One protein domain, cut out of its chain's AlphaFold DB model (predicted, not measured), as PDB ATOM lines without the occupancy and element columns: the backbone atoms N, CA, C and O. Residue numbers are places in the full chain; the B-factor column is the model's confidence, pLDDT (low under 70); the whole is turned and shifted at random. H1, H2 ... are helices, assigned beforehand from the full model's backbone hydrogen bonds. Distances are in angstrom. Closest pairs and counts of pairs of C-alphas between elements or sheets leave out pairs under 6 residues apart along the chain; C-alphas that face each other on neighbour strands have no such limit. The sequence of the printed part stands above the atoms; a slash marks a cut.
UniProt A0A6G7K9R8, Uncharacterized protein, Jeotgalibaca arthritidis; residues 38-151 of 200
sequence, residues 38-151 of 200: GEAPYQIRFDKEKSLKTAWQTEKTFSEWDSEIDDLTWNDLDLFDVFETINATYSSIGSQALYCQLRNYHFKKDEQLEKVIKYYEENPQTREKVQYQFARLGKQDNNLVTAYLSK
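What this domain is: This is residues 38 to 151 of the 200 residues of an uncharacterized protein of Jeotgalibaca arthritidis (UniProt A0A6G7K9R8). A small cluster of crossing helices has H4 at its core: H1 packs across H4, H3 packs on H4 at a slant, and H7 packs alongside H1. From this cluster H5 and H6 swing out as a large corner, an L that with H4 and the link from H4 to H5 frames an open space; residues 109 to 116 and 121 to 126 stick out. The printed part has 114 residues with seven named helices, H1 to H7 in chain order, and no named strand; the class is all helix. It is compact, with a radius of gyration of the C-alphas of 14.6 A, and spans 40 by 33 by 32 A.

Where its parts are: Start at Gly 38 and go to C-alpha 49 at (-27.045, -5.938, 142.309), where H1, residues 49 to 59, begins; it is 15.1 A long. Next come H2, residues 71 to 76, and H3, residues 79 to 86, which is 10.4 A long. Find C-alpha 92 at (-28.758, 0.576, 132.854); from there H4, residues 92 to 103, runs 16.4 A. H5, residues 111 to 122, is 16.5 A long, and H6, residues 124 to 137, is the longest helix by residues at 20.1 A. H7, residues 145 to 150, ends at C-alpha 150, (-15.241, -4.929, 125.905).

How they stand to each other: Begin at H4, the helix nearest to the mean of the C-alphas. With residues 95 to 100 alone it touches H1, about perpendicular at 77 degrees; the closest C-alphas, of Trp 56 and Cys 100, are 5.3 A apart. H3 and H4 only just touch, with 3 pairs of C-alphas within 8 A, the closest being Phe 83 and Tyr 99 at 6.9 A; they run opposite ways at a steep tilt of 51 degrees. H1 touches H7 at a shallow tilt of 21 degrees, the same way, closest at the C-alphas of Ala 55 and Thr 146, 6.2 A. The helix packing is only just mostly crossed, with 1 of these 3 pairs at a shallow tilt. H2 touches no helix; it is close to H3 but not clearly touching, with C-alphas 74 and 80 at 7.4 A. H4 and H6 are also close but not clearly touching, Gly 94 to Phe 134 at 7.9 A between C-alphas. H5 and H6 touch only at the corner, and only just, with 3 pairs of C-alphas within 8 A; the closest, Tyr 120 and Arg 127, are 5.3 A apart. H4 and H5 are apart. Residues 67 to 68 pair antiparallel with residues 104 to 105. In H1 to H7, every O i to N i+4 pair is within hydrogen-bond range.

The domain as a whole: The C-alphas farthest apart, of Leu 72 and Gln 125, are 41.0 A apart. The printed part has no cut; the link from H1 to H2, 11 residues, is long. Look at the B-factor column for pLDDT: its mean over the printed part is 89.3, and it is under 70 at residues 42 to 45, 144, 146 to 147 and 150 to 151 of this model.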
ATOM      1  N   GLY A  38     -34.526  16.700 140.307       88.00
ATOM      2  CA  GLY A  38     -34.518  17.221 141.680       88.00
ATOM      3  C   GLY A  38     -35.471  16.496 142.636       88.00
ATOM      4  O   GLY A  38     -35.422  16.746 143.835       88.00
ATOM      5  N   GLU A  39     -36.289  15.578 142.126       90.19
ATOM      6  CA  GLU A  39     -37.120  14.695 142.940       90.19
ATOM      7  C   GLU A  39     -36.314  13.474 143.392       90.19
ATOM      8  O   GLU A  39     -35.383  13.035 142.709       90.19
ATOM      9  N   ALA A  40     -36.703  12.886 144.526       85.88
ATOM     10  CA  ALA A  40     -36.134  11.615 144.956       85.88
ATOM     11  C   ALA A  40     -36.380  10.549 143.868       85.88
ATOM     12  O   ALA A  40     -37.510  10.420 143.376       85.88
ATOM     13  N   PRO A  41     -35.351   9.786 143.455       81.56
ATOM     14  CA  PRO A  41     -35.500   8.836 142.370       81.56
ATOM     15  C   PRO A  41     -36.423   7.695 142.801       81.56
ATOM     16  O   PRO A  41     -36.047   6.794 143.538       81.56
ATOM     17  N   TYR A  42     -37.658   7.708 142.302       66.69
ATOM     18  CA  TYR A  42     -38.552   6.566 142.438       66.69
ATOM     19  C   TYR A  42     -38.251   5.557 141.331       66.69
ATOM     20  O   TYR A  42     -38.599   5.775 140.161       66.69
ATOM     21  N   GLN A  43     -37.604   4.449 141.689       64.00
ATOM     22  CA  GLN A  43     -37.312   3.364 140.760       64.00
ATOM     23  C   GLN A  43     -37.963   2.061 141.219       64.00
ATOM     24  O   GLN A  43     -37.786   1.609 142.344       64.00
ATOM     25  N   ILE A  44     -38.703   1.425 140.310       61.59
ATOM     26  CA  ILE A  44     -38.977  -0.010 140.412       61.59
ATOM     27  C   ILE A  44     -37.610  -0.695 140.275       61.59
ATOM     28  O   ILE A  44     -36.848  -0.300 139.392       61.59
ATOM     29  N   ARG A  45     -37.277  -1.670 141.133       64.25
ATOM     30  CA  ARG A  45     -35.997  -2.404 141.088       64.25
ATOM     31  C   ARG A  45     -35.803  -3.094 139.731       64.25
ATOM     32  O   ARG A  45     -36.226  -4.231 139.541       64.25
ATOM     33  N   PHE A  46     -35.198  -2.383 138.780       71.19
ATOM     34  CA  PHE A  46     -34.844  -2.902 137.457       71.19
ATOM     35  C   PHE A  46     -33.423  -3.461 137.439       71.19
ATOM     36  O   PHE A  46     -33.190  -4.471 136.789       71.19
ATOM     37  N   ASP A  47     -32.491  -2.831 138.155       81.12
ATOM     38  CA  ASP A  47     -31.081  -3.210 138.163       81.12
ATOM     39  C   ASP A  47     -30.809  -4.133 139.353       81.12
ATOM     40  O   ASP A  47     -30.810  -3.689 140.503       81.12
ATOM     41  N   LYS A  48     -30.586  -5.428 139.110       89.19
ATOM     42  CA  LYS A  48     -30.205  -6.333 140.201       89.19
ATOM     43  C   LYS A  48     -28.740  -6.117 140.541       89.19
ATOM     44  O   LYS A  48     -27.893  -6.080 139.648       89.19
ATOM     45  N   GLU A  49     -28.422  -6.104 141.833       91.50
ATOM     46  CA  GLU A  49     -27.045  -5.938 142.309       91.50
ATOM     47  C   GLU A  49     -26.077  -6.932 141.660       91.50
ATOM     48  O   GLU A  49     -24.987  -6.563 141.234       91.50
ATOM     49  N   LYS A  50     -26.508  -8.187 141.477       91.31
ATOM     50  CA  LYS A  50     -25.711  -9.210 140.790       91.31
ATOM     51  C   LYS A  50     -25.250  -8.758 139.397       91.31
ATOM     52  O   LYS A  50     -24.098  -8.985 139.044       91.31
ATOM     53  N   SER A  51     -26.133  -8.124 138.625       90.00
ATOM     54  CA  SER A  51     -25.822  -7.634 137.278       90.00
ATOM     55  C   SER A  51     -24.844  -6.458 137.317       90.00
ATOM     56  O   SER A  51     -23.869  -6.421 136.565       90.00
ATOM     57  N   LEU A  52     -25.058  -5.532 138.256       92.06
ATOM     58  CA  LEU A  52     -24.181  -4.381 138.484       92.06
ATOM     59  C   LEU A  52     -22.776  -4.820 138.911       92.06
ATOM     60  O   LEU A  52     -21.782  -4.333 138.376       92.06
ATOM     61  N   LYS A  53     -22.688  -5.820 139.791       92.31
ATOM     62  CA  LYS A  53     -21.426  -6.429 140.214       92.31
ATOM     63  C   LYS A  53     -20.670  -7.061 139.048       92.31
ATOM     64  O   LYS A  53     -19.458  -6.889 138.955       92.31
ATOM     65  N   THR A  54     -21.354  -7.753 138.134       89.88
ATOM     66  CA  THR A  54     -20.721  -8.289 136.916       89.88
ATOM     67  C   THR A  54     -20.178  -7.176 136.016       89.88
ATOM     68  O   THR A  54     -19.069  -7.299 135.488       89.88
ATOM     69  N   ALA A  55     -20.917  -6.075 135.859       88.75
ATOM     70  CA  ALA A  55     -20.446  -4.924 135.091       88.75
ATOM     71  C   ALA A  55     -19.200  -4.291 135.731       88.75
ATOM     72  O   ALA A  55     -18.224  -4.037 135.034       88.75
ATOM     73  N   TRP A  56     -19.196  -4.134 137.054       91.12
ATOM     74  CA  TRP A  56     -18.045  -3.639 137.805       91.12
ATOM     75  C   TRP A  56     -16.815  -4.542 137.690       91.12
ATOM     76  O   TRP A  56     -15.725  -4.059 137.410       91.12
ATOM     77  N   GLN A  57     -16.979  -5.861 137.811       90.06
ATOM     78  CA  GLN A  57     -15.883  -6.813 137.592       90.06
ATOM     79  C   GLN A  57     -15.302  -6.719 136.176       90.06
ATOM     80  O   GLN A  57     -14.101  -6.894 135.993       90.06
ATOM     81  N   THR A  58     -16.144  -6.434 135.180       87.19
ATOM     82  CA  THR A  58     -15.703  -6.217 133.797       87.19
ATOM     83  C   THR A  58     -14.919  -4.911 133.668       87.19
ATOM     84  O   THR A  58     -13.850  -4.908 133.064       87.19
ATOM     85  N   GLU A  59     -15.393  -3.825 134.283       86.12
ATOM     86  CA  GLU A  59     -14.729  -2.510 134.281       86.12
ATOM     87  C   GLU A  59     -13.298  -2.584 134.837       86.12
ATOM     88  O   GLU A  59     -12.378  -1.999 134.267       86.12
ATOM     89  N   LYS A  60     -13.075  -3.388 135.887       86.19
ATOM     90  CA  LYS A  60     -11.736  -3.612 136.467       86.19
ATOM     91  C   LYS A  60     -10.698  -4.130 135.477       86.19
ATOM     92  O   LYS A  60      -9.507  -4.017 135.730       86.19
ATOM     93  N   THR A  61     -11.126  -4.747 134.379       84.75
ATOM     94  CA  THR A  61     -10.191  -5.258 133.368       84.75
ATOM     95  C   THR A  61      -9.680  -4.172 132.416       84.75
ATOM     96  O   THR A  61      -8.742  -4.435 131.666       84.75
ATOM     97  N   PHE A  62     -10.254  -2.963 132.463       81.50
ATOM     98  CA  PHE A  62      -9.919  -1.840 131.575       81.50
ATOM     99  C   PHE A  62      -9.435  -0.585 132.312       81.50
ATOM    100  O   PHE A  62      -8.788   0.253 131.684       81.50
ATOM    101  N   SER A  63      -9.719  -0.466 133.611       83.62
ATOM    102  CA  SER A  63      -9.451   0.735 134.411       83.62
ATOM    103  C   SER A  63      -8.693   0.380 135.693       83.62
ATOM    104  O   SER A  63      -9.055  -0.572 136.388       83.62
ATOM    105  N   GLU A  64      -7.662   1.161 136.022       87.25
ATOM    106  CA  GLU A  64      -6.934   1.066 137.294       87.25
ATOM    107  C   GLU A  64      -7.511   2.055 138.311       87.25
ATOM    108  O   GLU A  64      -7.916   3.154 137.939       87.25
ATOM    109  N   TRP A  65      -7.529   1.681 139.591       89.62
ATOM    110  CA  TRP A  65      -8.078   2.488 140.685       89.62
ATOM    111  C   TRP A  65      -7.121   2.475 141.878       89.62
ATOM    112  O   TRP A  65      -6.442   1.473 142.107       89.62
ATOM    113  N   ASP A  66      -7.076   3.564 142.651       93.06
ATOM    114  CA  ASP A  66      -6.190   3.653 143.824       93.06
ATOM    115  C   ASP A  66      -6.730   2.825 144.998       93.06
ATOM    116  O   ASP A  66      -5.975   2.319 145.830       93.06
ATOM    117  N   SER A  67      -8.057   2.722 145.086       93.50
ATOM    118  CA  SER A  67      -8.750   1.995 146.140       93.50
ATOM    119  C   SER A  67     -10.101   1.470 145.666       93.50
ATOM    120  O   SER A  67     -10.712   1.989 144.730       93.50
ATOM    121  N   GLU A  68     -10.569   0.435 146.353       94.19
ATOM    122  CA  GLU A  68     -11.798  -0.278 146.055       94.19
ATOM    123  C   GLU A  68     -12.511  -0.658 147.357       94.19
ATOM    124  O   GLU A  68     -11.871  -1.085 148.320       94.19
ATOM    125  N   ILE A  69     -13.839  -0.539 147.368       95.19
ATOM    126  CA  ILE A  69     -14.690  -1.055 148.439       95.19
ATOM    127  C   ILE A  69     -15.009  -2.521 148.152       95.19
ATOM    128  O   ILE A  69     -15.761  -2.852 147.222       95.19
ATOM    129  N   ASP A  70     -14.457  -3.397 148.987       94.44
ATOM    130  CA  ASP A  70     -14.673  -4.832 148.904       94.44
ATOM    131  C   ASP A  70     -16.121  -5.221 149.255       94.44
ATOM    132  O   ASP A  70     -16.940  -4.419 149.704       94.44
ATOM    133  N   ASP A  71     -16.470  -6.481 149.003       95.50
ATOM    134  CA  ASP A  71     -17.825  -6.974 149.246       95.50
ATOM    135  C   ASP A  71     -18.226  -6.954 150.723       95.50
ATOM    136  O   ASP A  71     -19.404  -6.740 150.999       95.50
ATOM    137  N   LEU A  72     -17.290  -7.167 151.656       96.88
ATOM    138  CA  LEU A  72     -17.610  -7.138 153.082       96.88
ATOM    139  C   LEU A  72     -17.977  -5.715 153.498       96.88
ATOM    140  O   LEU A  72     -19.090  -5.491 153.959       96.88
ATOM    141  N   THR A  73     -17.095  -4.750 153.222       96.56
ATOM    142  CA  THR A  73     -17.330  -3.342 153.574       96.56
ATOM    143  C   THR A  73     -18.588  -2.790 152.906       96.56
ATOM    144  O   THR A  73     -19.333  -2.030 153.516       96.56
ATOM    145  N   TRP A  74     -18.858  -3.177 151.657       97.12
ATOM    146  CA  TRP A  74     -20.065  -2.747 150.952       97.12
ATOM    147  C   TRP A  74     -21.355  -3.201 151.630       97.12
ATOM    148  O   TRP A  74     -22.306  -2.423 151.711       97.12
ATOM    149  N   ASN A  75     -21.374  -4.447 152.105       96.81
ATOM    150  CA  ASN A  75     -22.517  -5.002 152.816       96.81
ATOM    151  C   ASN A  75     -22.621  -4.429 154.234       96.81
ATOM    152  O   ASN A  75     -23.712  -4.067 154.645       96.81
ATOM    153  N   ASP A  76     -21.504  -4.290 154.953       97.81
ATOM    154  CA  ASP A  76     -21.483  -3.748 156.320       97.81
ATOM    155  C   ASP A  76     -21.999  -2.299 156.392       97.81
ATOM    156  O   ASP A  76     -22.498  -1.861 157.430       97.81
ATOM    157  N   LEU A  77     -21.865  -1.546 155.297       96.62
ATOM    158  CA  LEU A  77     -22.310  -0.158 155.167       96.62
ATOM    159  C   LEU A  77     -23.649  -0.003 154.425       96.62
ATOM    160  O   LEU A  77     -24.040   1.129 154.137       96.62
ATOM    161  N   ASP A  78     -24.321  -1.106 154.077       96.12
ATOM    162  CA  ASP A  78     -25.576  -1.118 153.311       96.12
ATOM    163  C   ASP A  78     -25.522  -0.232 152.043       96.12
ATOM    164  O   ASP A  78     -26.478   0.451 151.662       96.12
ATOM    165  N   LEU A  79     -24.377  -0.219 151.345       95.81
ATOM    166  CA  LEU A  79     -24.150   0.711 150.231       95.81
ATOM    167  C   LEU A  79     -25.016   0.415 149.003       95.81
ATOM    168  O   LEU A  79     -25.192   1.293 148.153       95.81
ATOM    169  N   PHE A  80     -25.601  -0.781 148.910       94.75
ATOM    170  CA  PHE A  80     -26.588  -1.061 147.875       94.75
ATOM    171  C   PHE A  80     -27.880  -0.257 148.080       94.75
ATOM    172  O   PHE A  80     -28.408   0.292 147.114       94.75
ATOM    173  N   ASP A  81     -28.338  -0.083 149.320       92.94
ATOM    174  CA  ASP A  81     -29.512   0.746 149.618       92.94
ATOM    175  C   ASP A  81     -29.215   2.234 149.374       92.94
ATOM    176  O   ASP A  81     -30.050   2.977 148.843       92.94
ATOM    177  N   VAL A  82     -27.986   2.671 149.678       93.56
ATOM    178  CA  VAL A  82     -27.505   4.014 149.313       93.56
ATOM    179  C   VAL A  82     -27.533   4.192 147.797       93.56
ATOM    180  O   VAL A  82     -28.066   5.190 147.309       93.56
ATOM    181  N   PHE A  83     -27.013   3.217 147.045       94.69
ATOM    182  CA  PHE A  83     -27.073   3.214 145.588       94.69
ATOM    183  C   PHE A  83     -28.517   3.339 145.091       94.69
ATOM    184  O   PHE A  83     -28.789   4.220 144.277       94.69
ATOM    185  N   GLU A  84     -29.452   2.523 145.590       91.12
ATOM    186  CA  GLU A  84     -30.865   2.593 145.194       91.12
ATOM    187  C   GLU A  84     -31.471   3.977 145.469       91.12
ATOM    188  O   GLU A  84     -32.225   4.496 144.644       91.12
ATOM    189  N   THR A  85     -31.078   4.606 146.577       90.38
ATOM    190  CA  THR A  85     -31.571   5.924 146.994       90.38
ATOM    191  C   THR A  85     -31.059   7.065 146.113       90.38
ATOM    192  O   THR A  85     -31.794   8.018 145.858       90.38
ATOM    193  N   ILE A  86     -29.810   7.004 145.639       92.69
ATOM    194  CA  ILE A  86     -29.198   8.095 144.856       92.69
ATOM    195  C   ILE A  86     -29.247   7.861 143.342       92.69
ATOM    196  O   ILE A  86     -28.957   8.772 142.562       92.69
ATOM    197  N   ASN A  87     -29.590   6.649 142.897       93.19
ATOM    198  CA  ASN A  87     -29.608   6.272 141.489       93.19
ATOM    199  C   ASN A  87     -30.728   6.999 140.735       93.19
ATOM    200  O   ASN A  87     -31.821   6.484 140.540       93.19
ATOM    201  N   ALA A  88     -30.429   8.199 140.241       92.00
ATOM    202  CA  ALA A  88     -31.305   8.992 139.379       92.00
ATOM    203  C   ALA A  88     -31.035   8.773 137.878       92.00
ATOM    204  O   ALA A  88     -31.420   9.592 137.039       92.00
ATOM    205  N   THR A  89     -30.344   7.692 137.508       92.75
ATOM    206  CA  THR A  89     -30.007   7.431 136.105       92.75
ATOM    207  C   THR A  89     -31.191   6.811 135.363       92.75
ATOM    208  O   THR A  89     -32.000   6.077 135.930       92.75
ATOM    209  N   TYR A  90     -31.299   7.098 134.064       92.19
ATOM    210  CA  TYR A  90     -32.399   6.598 133.232       92.19
ATOM    211  C   TYR A  90     -32.041   5.378 132.375       92.19
ATOM    212  O   TYR A  90     -32.914   4.837 131.697       92.19
ATOM    213  N   SER A  91     -30.777   4.950 132.385       91.62
ATOM    214  CA  SER A  91     -30.281   3.838 131.579       91.62
ATOM    215  C   SER A  91     -29.516   2.837 132.432       91.62
ATOM    216  O   SER A  91     -28.850   3.240 133.389       91.62
ATOM    217  N   SER A  92     -29.537   1.547 132.073       90.62
ATOM    218  CA  SER A  92     -28.758   0.576 132.854       90.62
ATOM    219  C   SER A  92     -27.242   0.773 132.709       90.62
ATOM    220  O   SER A  92     -26.516   0.488 133.653       90.62
ATOM    221  N   ILE A  93     -26.749   1.382 131.618       90.25
ATOM    222  CA  ILE A  93     -25.339   1.820 131.547       90.25
ATOM    223  C   ILE A  93     -25.027   2.941 132.551       90.25
ATOM    224  O   ILE A  93     -23.968   2.934 133.167       90.25
ATOM    225  N   GLY A  94     -25.958   3.875 132.773       92.44
ATOM    226  CA  GLY A  94     -25.796   4.907 133.794       92.44
ATOM    227  C   GLY A  94     -25.777   4.308 135.200       92.44
ATOM    228  O   GLY A  94     -24.966   4.709 136.026       92.44
ATOM    229  N   SER A  95     -26.634   3.321 135.473       93.12
ATOM    230  CA  SER A  95     -26.629   2.601 136.753       93.12
ATOM    231  C   SER A  95     -25.357   1.793 136.981       93.12
ATOM    232  O   SER A  95     -24.831   1.818 138.087       93.12
ATOM    233  N   GLN A  96     -24.823   1.140 135.948       92.56
ATOM    234  CA  GLN A  96     -23.521   0.474 136.026       92.56
ATOM    235  C   GLN A  96     -22.401   1.475 136.318       92.56
ATOM    236  O   GLN A  96     -21.622   1.244 137.234       92.56
ATOM    237  N   ALA A  97     -22.361   2.605 135.605       92.00
ATOM    238  CA  ALA A  97     -21.362   3.648 135.830       92.00
ATOM    239  C   ALA A  97     -21.409   4.192 137.267       92.00
ATOM    240  O   ALA A  97     -20.375   4.276 137.920       92.00
ATOM    241  N   LEU A  98     -22.608   4.484 137.786       94.38
ATOM    242  CA  LEU A  98     -22.791   4.927 139.169       94.38
ATOM    243  C   LEU A  98     -22.344   3.857 140.175       94.38
ATOM    244  O   LEU A  98     -21.643   4.174 141.130       94.38
ATOM    245  N   TYR A  99     -22.718   2.594 139.962       94.69
ATOM    246  CA  TYR A  99     -22.307   1.494 140.836       94.69
ATOM    247  C   TYR A  99     -20.779   1.326 140.850       94.69
ATOM    248  O   TYR A  99     -20.181   1.219 141.918       94.69
ATOM    249  N   CYS A 100     -20.131   1.369 139.681       92.75
ATOM    250  CA  CYS A 100     -18.672   1.342 139.574       92.75
ATOM    251  C   CYS A 100     -18.027   2.527 140.300       92.75
ATOM    252  O   CYS A 100     -17.049   2.339 141.015       92.75
ATOM    253  N   GLN A 101     -18.593   3.727 140.156       92.81
ATOM    254  CA  GLN A 101     -18.098   4.933 140.815       92.81
ATOM    255  C   GLN A 101     -18.218   4.865 142.346       92.81
ATOM    256  O   GLN A 101     -17.368   5.402 143.043       92.81
ATOM    257  N   LEU A 102     -19.248   4.205 142.884       94.94
ATOM    258  CA  LEU A 102     -19.373   3.986 144.331       94.94
ATOM    259  C   LEU A 102     -18.415   2.912 144.856       94.94
ATOM    260  O   LEU A 102     -18.078   2.915 146.034       94.94
ATOM    261  N   ARG A 103     -18.005   1.964 144.008       95.44
ATOM    262  CA  ARG A 103     -17.096   0.876 144.387       95.44
ATOM    263  C   ARG A 103     -15.624   1.250 144.270       95.44
ATOM    264  O   ARG A 103     -14.814   0.661 144.977       95.44
ATOM    265  N   ASN A 104     -15.279   2.185 143.390       93.38
ATOM    266  CA  ASN A 104     -13.901   2.482 143.020       93.38
ATOM    267  C   ASN A 104     -13.542   3.946 143.287       93.38
ATOM    268  O   ASN A 104     -14.313   4.847 142.963       93.38
ATOM    269  N   TYR A 105     -12.339   4.186 143.808       91.12
ATOM    270  CA  TYR A 105     -11.882   5.521 144.181       91.12
ATOM    271  C   TYR A 105     -10.493   5.827 143.628       91.12
ATOM    272  O   TYR A 105      -9.563   5.026 143.728       91.12
ATOM    273  N   HIS A 106     -10.354   7.047 143.116       91.12
ATOM    274  CA  HIS A 106      -9.069   7.720 142.986       91.12
ATOM    275  C   HIS A 106      -8.898   8.683 144.160       91.12
ATOM    276  O   HIS A 106      -9.815   9.435 144.492       91.12
ATOM    277  N   PHE A 107      -7.723   8.687 144.789       90.44
ATOM    278  CA  PHE A 107      -7.447   9.594 145.907       90.44
ATOM    279  C   PHE A 107      -7.332  11.043 145.446       90.44
ATOM    280  O   PHE A 107      -7.611  11.977 146.201       90.44
ATOM    281  N   LYS A 108      -6.927  11.246 144.190       91.50
ATOM    282  CA  LYS A 108      -6.948  12.566 143.579       91.50
ATOM    283  C   LYS A 108      -8.373  12.918 143.165       91.50
ATOM    284  O   LYS A 108      -9.067  12.129 142.533       91.50
ATOM    285  N   LYS A 109      -8.770  14.158 143.455       87.38
ATOM    286  CA  LYS A 109     -10.032  14.726 142.986       87.38
ATOM    287  C   LYS A 109     -10.139  14.631 141.458       87.38
ATOM    288  O   LYS A 109      -9.254  15.108 140.743       87.38
ATOM    289  N   ASP A 110     -11.250  14.081 140.977       89.56
ATOM    290  CA  ASP A 110     -11.574  14.056 139.553       89.56
ATOM    291  C   ASP A 110     -12.079  15.435 139.099       89.56
ATOM    292  O   ASP A 110     -13.262  15.776 139.176       89.56
ATOM    293  N   GLU A 111     -11.149  16.270 138.634       93.31
ATOM    294  CA  GLU A 111     -11.471  17.592 138.095       93.31
ATOM    295  C   GLU A 111     -12.328  17.535 136.823       93.31
ATOM    296  O   GLU A 111     -12.999  18.519 136.501       93.31
ATOM    297  N   GLN A 112     -12.284  16.436 136.062       92.62
ATOM    298  CA  GLN A 112     -13.076  16.310 134.842       92.62
ATOM    299  C   GLN A 112     -14.540  16.074 135.189       92.62
ATOM    300  O   GLN A 112     -15.403  16.775 134.657       92.62
ATOM    301  N   LEU A 113     -14.811  15.167 136.127       92.12
ATOM    302  CA  LEU A 113     -16.157  14.927 136.634       92.12
ATOM    303  C   LEU A 113     -16.794  16.220 137.157       92.12
ATOM    304  O   LEU A 113     -17.915  16.555 136.786       92.12
ATOM    305  N   GLU A 114     -16.059  16.993 137.951       94.44
ATOM    306  CA  GLU A 114     -16.542  18.254 138.527       94.44
ATOM    307  C   GLU A 114     -16.860  19.309 137.461       94.44
ATOM    308  O   GLU A 114     -17.877  20.002 137.538       94.44
ATOM    309  N   LYS A 115     -16.037  19.400 136.407       96.94
ATOM    310  CA  LYS A 115     -16.328  20.256 135.244       96.94
ATOM    311  C   LYS A 115     -17.613  19.822 134.540       96.94
ATOM    312  O   LYS A 115     -18.403  20.677 134.146       96.94
ATOM    313  N   VAL A 116     -17.830  18.515 134.389       96.19
ATOM    314  CA  VAL A 116     -19.034  17.960 133.754       96.19
ATOM    315  C   VAL A 116     -20.279  18.211 134.609       96.19
ATOM    316  O   VAL A 116     -21.303  18.636 134.070       96.19
ATOM    317  N   ILE A 117     -20.195  18.014 135.928       95.12
ATOM    318  CA  ILE A 117     -21.283  18.305 136.874       95.12
ATOM    319  C   ILE A 117     -21.674  19.781 136.773       95.12
ATOM    320  O   ILE A 117     -22.831  20.086 136.475       95.12
ATOM    321  N   LYS A 118     -20.699  20.686 136.910       97.50
ATOM    322  CA  LYS A 118     -20.923  22.133 136.828       97.50
ATOM    323  C   LYS A 118     -21.528  22.550 135.485       97.50
ATOM    324  O   LYS A 118     -22.475  23.331 135.445       97.50
ATOM    325  N   TYR A 119     -21.043  21.983 134.380       97.88
ATOM    326  CA  TYR A 119     -21.600  22.255 133.056       97.88
ATOM    327  C   TYR A 119     -23.095  21.911 132.971       97.88
ATOM    328  O   TYR A 119     -23.882  22.714 132.466       97.88
ATOM    329  N   TYR A 120     -23.512  20.739 133.461       96.12
ATOM    330  CA  TYR A 120     -24.919  20.325 133.411       96.12
ATOM    331  C   TYR A 120     -25.811  21.036 134.436       96.12
ATOM    332  O   TYR A 120     -27.024  21.127 134.221       96.12
ATOM    333  N   GLU A 121     -25.232  21.551 135.518       95.38
ATOM    334  CA  GLU A 121     -25.910  22.443 136.458       95.38
ATOM    335  C   GLU A 121     -26.227  23.796 135.801       95.38
ATOM    336  O   GLU A 121     -27.379  24.233 135.808       95.38
ATOM    337  N   GLU A 122     -25.241  24.400 135.130       97.75
ATOM    338  CA  GLU A 122     -25.368  25.694 134.443       97.75
ATOM    339  C   GLU A 122     -26.195  25.615 133.142       97.75
ATOM    340  O   GLU A 122     -26.748  26.619 132.692       97.75
ATOM    341  N   ASN A 123     -26.321  24.427 132.534       97.94
ATOM    342  CA  ASN A 123     -26.985  24.225 131.238       97.94
ATOM    343  C   ASN A 123     -28.180  23.247 131.314       97.94
ATOM    344  O   ASN A 123     -28.152  22.176 130.688       97.94
ATOM    345  N   PRO A 124     -29.288  23.603 131.995       95.75
ATOM    346  CA  PRO A 124     -30.417  22.697 132.229       95.75
ATOM    347  C   PRO A 124     -31.101  22.207 130.942       95.75
ATOM    348  O   PRO A 124     -31.566  21.071 130.888       95.75
ATOM    349  N   GLN A 125     -31.121  23.015 129.874       96.38
ATOM    350  CA  GLN A 125     -31.671  22.589 128.580       96.38
ATOM    351  C   GLN A 125     -30.832  21.484 127.924       96.38
ATOM    352  O   GLN A 125     -31.380  20.553 127.331       96.38
ATOM    353  N   THR A 126     -29.503  21.583 128.010       97.19
ATOM    354  CA  THR A 126     -28.589  20.558 127.490       97.19
ATOM    355  C   THR A 126     -28.669  19.303 128.345       97.19
ATOM    356  O   THR A 126     -28.793  18.207 127.801       97.19
ATOM    357  N   ARG A 127     -28.705  19.463 129.673       96.25
ATOM    358  CA  ARG A 127     -28.922  18.366 130.619       96.25
ATOM    359  C   ARG A 127     -30.191  17.578 130.294       96.25
ATOM    360  O   ARG A 127     -30.103  16.370 130.109       96.25
ATOM    361  N   GLU A 128     -31.341  18.245 130.147       96.25
ATOM    362  CA  GLU A 128     -32.613  17.578 129.820       96.25
ATOM    363  C   GLU A 128     -32.518  16.811 128.491       96.25
ATOM    364  O   GLU A 128     -32.971  15.670 128.397       96.25
ATOM    365  N   LYS A 129     -31.888  17.398 127.461       96.81
ATOM    366  CA  LYS A 129     -31.689  16.733 126.161       96.81
ATOM    367  C   LYS A 129     -30.854  15.460 126.294       96.81
ATOM    368  O   LYS A 129     -31.230  14.445 125.710       96.81
ATOM    369  N   VAL A 130     -29.750  15.509 127.038       96.19
ATOM    370  CA  VAL A 130     -28.859  14.359 127.252       96.19
ATOM    371  C   VAL A 130     -29.550  13.291 128.098       96.19
ATOM    372  O   VAL A 130     -29.596  12.130 127.694       96.19
ATOM    373  N   GLN A 131     -30.181  13.676 129.210       95.38
ATOM    374  CA  GLN A 131     -30.959  12.764 130.051       95.38
ATOM    375  C   GLN A 131     -32.083  12.084 129.271       95.38
ATOM    376  O   GLN A 131     -32.296  10.887 129.432       95.38
ATOM    377  N   TYR A 132     -32.756  12.807 128.372       96.19
ATOM    378  CA  TYR A 132     -33.755  12.224 127.483       96.19
ATOM    379  C   TYR A 132     -33.161  11.164 126.547       96.19
ATOM    380  O   TYR A 132     -33.796  10.130 126.347       96.19
ATOM    381  N   GLN A 133     -31.948  11.353 126.008       95.88
ATOM    382  CA  GLN A 133     -31.309  10.301 125.204       95.88
ATOM    383  C   GLN A 133     -30.994   9.058 126.041       95.88
ATOM    384  O   GLN A 133     -31.299   7.953 125.602       95.88
ATOM    385  N   PHE A 134     -30.477   9.218 127.263       93.81
ATOM    386  CA  PHE A 134     -30.276   8.082 128.168       93.81
ATOM    387  C   PHE A 134     -31.595   7.403 128.545       93.81
ATOM    388  O   PHE A 134     -31.682   6.179 128.550       93.81
ATOM    389  N   ALA A 135     -32.658   8.172 128.771       93.56
ATOM    390  CA  ALA A 135     -33.974   7.625 129.066       93.56
ATOM    391  C   ALA A 135     -34.589   6.853 127.899       93.56
ATOM    392  O   ALA A 135     -35.368   5.929 128.125       93.56
ATOM    393  N   ARG A 136     -34.225   7.193 126.658       92.88
ATOM    394  CA  ARG A 136     -34.606   6.414 125.474       92.88
ATOM    395  C   ARG A 136     -33.884   5.074 125.377       92.88
ATOM    396  O   ARG A 136     -34.440   4.176 124.758       92.88
ATOM    397  N   LEU A 137     -32.682   4.948 125.946       90.31
ATOM    398  CA  LEU A 137     -32.004   3.652 126.072       90.31
ATOM    399  C   LEU A 137     -32.731   2.769 127.088       90.31
ATOM    400  O   LEU A 137     -32.902   1.578 126.861       90.31
ATOM    401  N   GLY A 138     -33.201   3.377 128.180       88.94
ATOM    402  CA  GLY A 138     -33.977   2.698 129.207       88.94
ATOM    403  C   GLY A 138     -33.153   1.731 130.058       88.94
ATOM    404  O   GLY A 138     -31.932   1.600 129.919       88.94
ATOM    405  N   LYS A 139     -33.846   1.069 130.985       88.06
ATOM    406  CA  LYS A 139     -33.264   0.091 131.902       88.06
ATOM    407  C   LYS A 139     -33.717  -1.315 131.551       88.06
ATOM    408  O   LYS A 139     -34.907  -1.574 131.392       88.06
ATOM    409  N   GLN A 140     -32.743  -2.204 131.490       85.62
ATOM    410  CA  GLN A 140     -32.910  -3.643 131.362       85.62
ATOM    411  C   GLN A 140     -31.825  -4.311 132.208       85.62
ATOM    412  O   GLN A 140     -30.643  -3.975 132.066       85.62
ATOM    413  N   ASP A 141     -32.235  -5.219 133.096       81.44
ATOM    414  CA  ASP A 141     -31.314  -6.046 133.879       81.44
ATOM    415  C   ASP A 141     -30.476  -6.914 132.935       81.44
ATOM    416  O   ASP A 141     -30.976  -7.369 131.905       81.44
ATOM    417  N   ASN A 142     -29.213  -7.166 133.275       78.88
ATOM    418  CA  ASN A 142     -28.291  -7.925 132.420       78.88
ATOM    419  C   ASN A 142     -28.190  -7.374 130.990       78.88
ATOM    420  O   ASN A 142     -28.053  -8.143 130.042       78.88
ATOM    421  N   ASN A 143     -28.201  -6.044 130.822       73.50
ATOM    422  CA  ASN A 143     -27.986  -5.437 129.504       73.50
ATOM    423  C   ASN A 143     -26.603  -5.771 128.903       73.50
ATOM    424  O   ASN A 143     -26.402  -5.532 127.717       73.50
ATOM    425  N   LEU A 144     -25.667  -6.287 129.724       68.00
ATOM    426  CA  LEU A 144     -24.304  -6.711 129.380       68.00
ATOM    427  C   LEU A 144     -23.565  -5.724 128.460       68.00
ATOM    428  O   LEU A 144     -22.656  -6.125 127.740       68.00
ATOM    429  N   VAL A 145     -23.920  -4.434 128.480       72.12
ATOM    430  CA  VAL A 145     -23.408  -3.456 127.508       72.12
ATOM    431  C   VAL A 145     -21.901  -3.301 127.662       72.12
ATOM    432  O   VAL A 145     -21.178  -3.317 126.671       72.12
ATOM    433  N   THR A 146     -21.406  -3.234 128.900       68.25
ATOM    434  CA  THR A 146     -19.966  -3.191 129.185       68.25
ATOM    435  C   THR A 146     -19.251  -4.453 128.707       68.25
ATOM    436  O   THR A 146     -18.192  -4.355 128.093       68.25
ATOM    437  N   ALA A 147     -19.840  -5.637 128.894       69.94
ATOM    438  CA  ALA A 147     -19.295  -6.901 128.393       69.94
ATOM    439  C   ALA A 147     -19.286  -6.969 126.851       69.94
ATOM    440  O   ALA A 147     -18.319  -7.440 126.257       69.94
ATOM    441  N   TYR A 148     -20.331  -6.453 126.200       70.75
ATOM    442  CA  TYR A 148     -20.449  -6.407 124.743       70.75
ATOM    443  C   TYR A 148     -19.439  -5.445 124.106       70.75
ATOM    444  O   TYR A 148     -18.814  -5.772 123.100       70.75
ATOM    445  N   LEU A 149     -19.251  -4.262 124.700       71.06
ATOM    446  CA  LEU A 149     -18.279  -3.273 124.226       71.06
ATOM    447  C   LEU A 149     -16.831  -3.723 124.456       71.06
ATOM    448  O   LEU A 149     -15.956  -3.403 123.657       71.06
ATOM    449  N   SER A 150     -16.582  -4.468 125.535       66.88
ATOM    450  CA  SER A 150     -15.241  -4.929 125.905       66.88
ATOM    451  C   SER A 150     -14.786  -6.187 125.173       66.88
ATOM    452  O   SER A 150     -13.592  -6.369 124.930       66.88
ATOM    453  N   LYS A 151     -15.718  -7.074 124.824       67.44
ATOM    454  CA  LYS A 151     -15.440  -8.280 124.048       67.44
ATOM    455  C   LYS A 151     -16.349  -8.276 122.827       67.44
ATOM    456  O   LYS A 151     -17.519  -8.622 122.976       67.44
TER     457      LYS A 151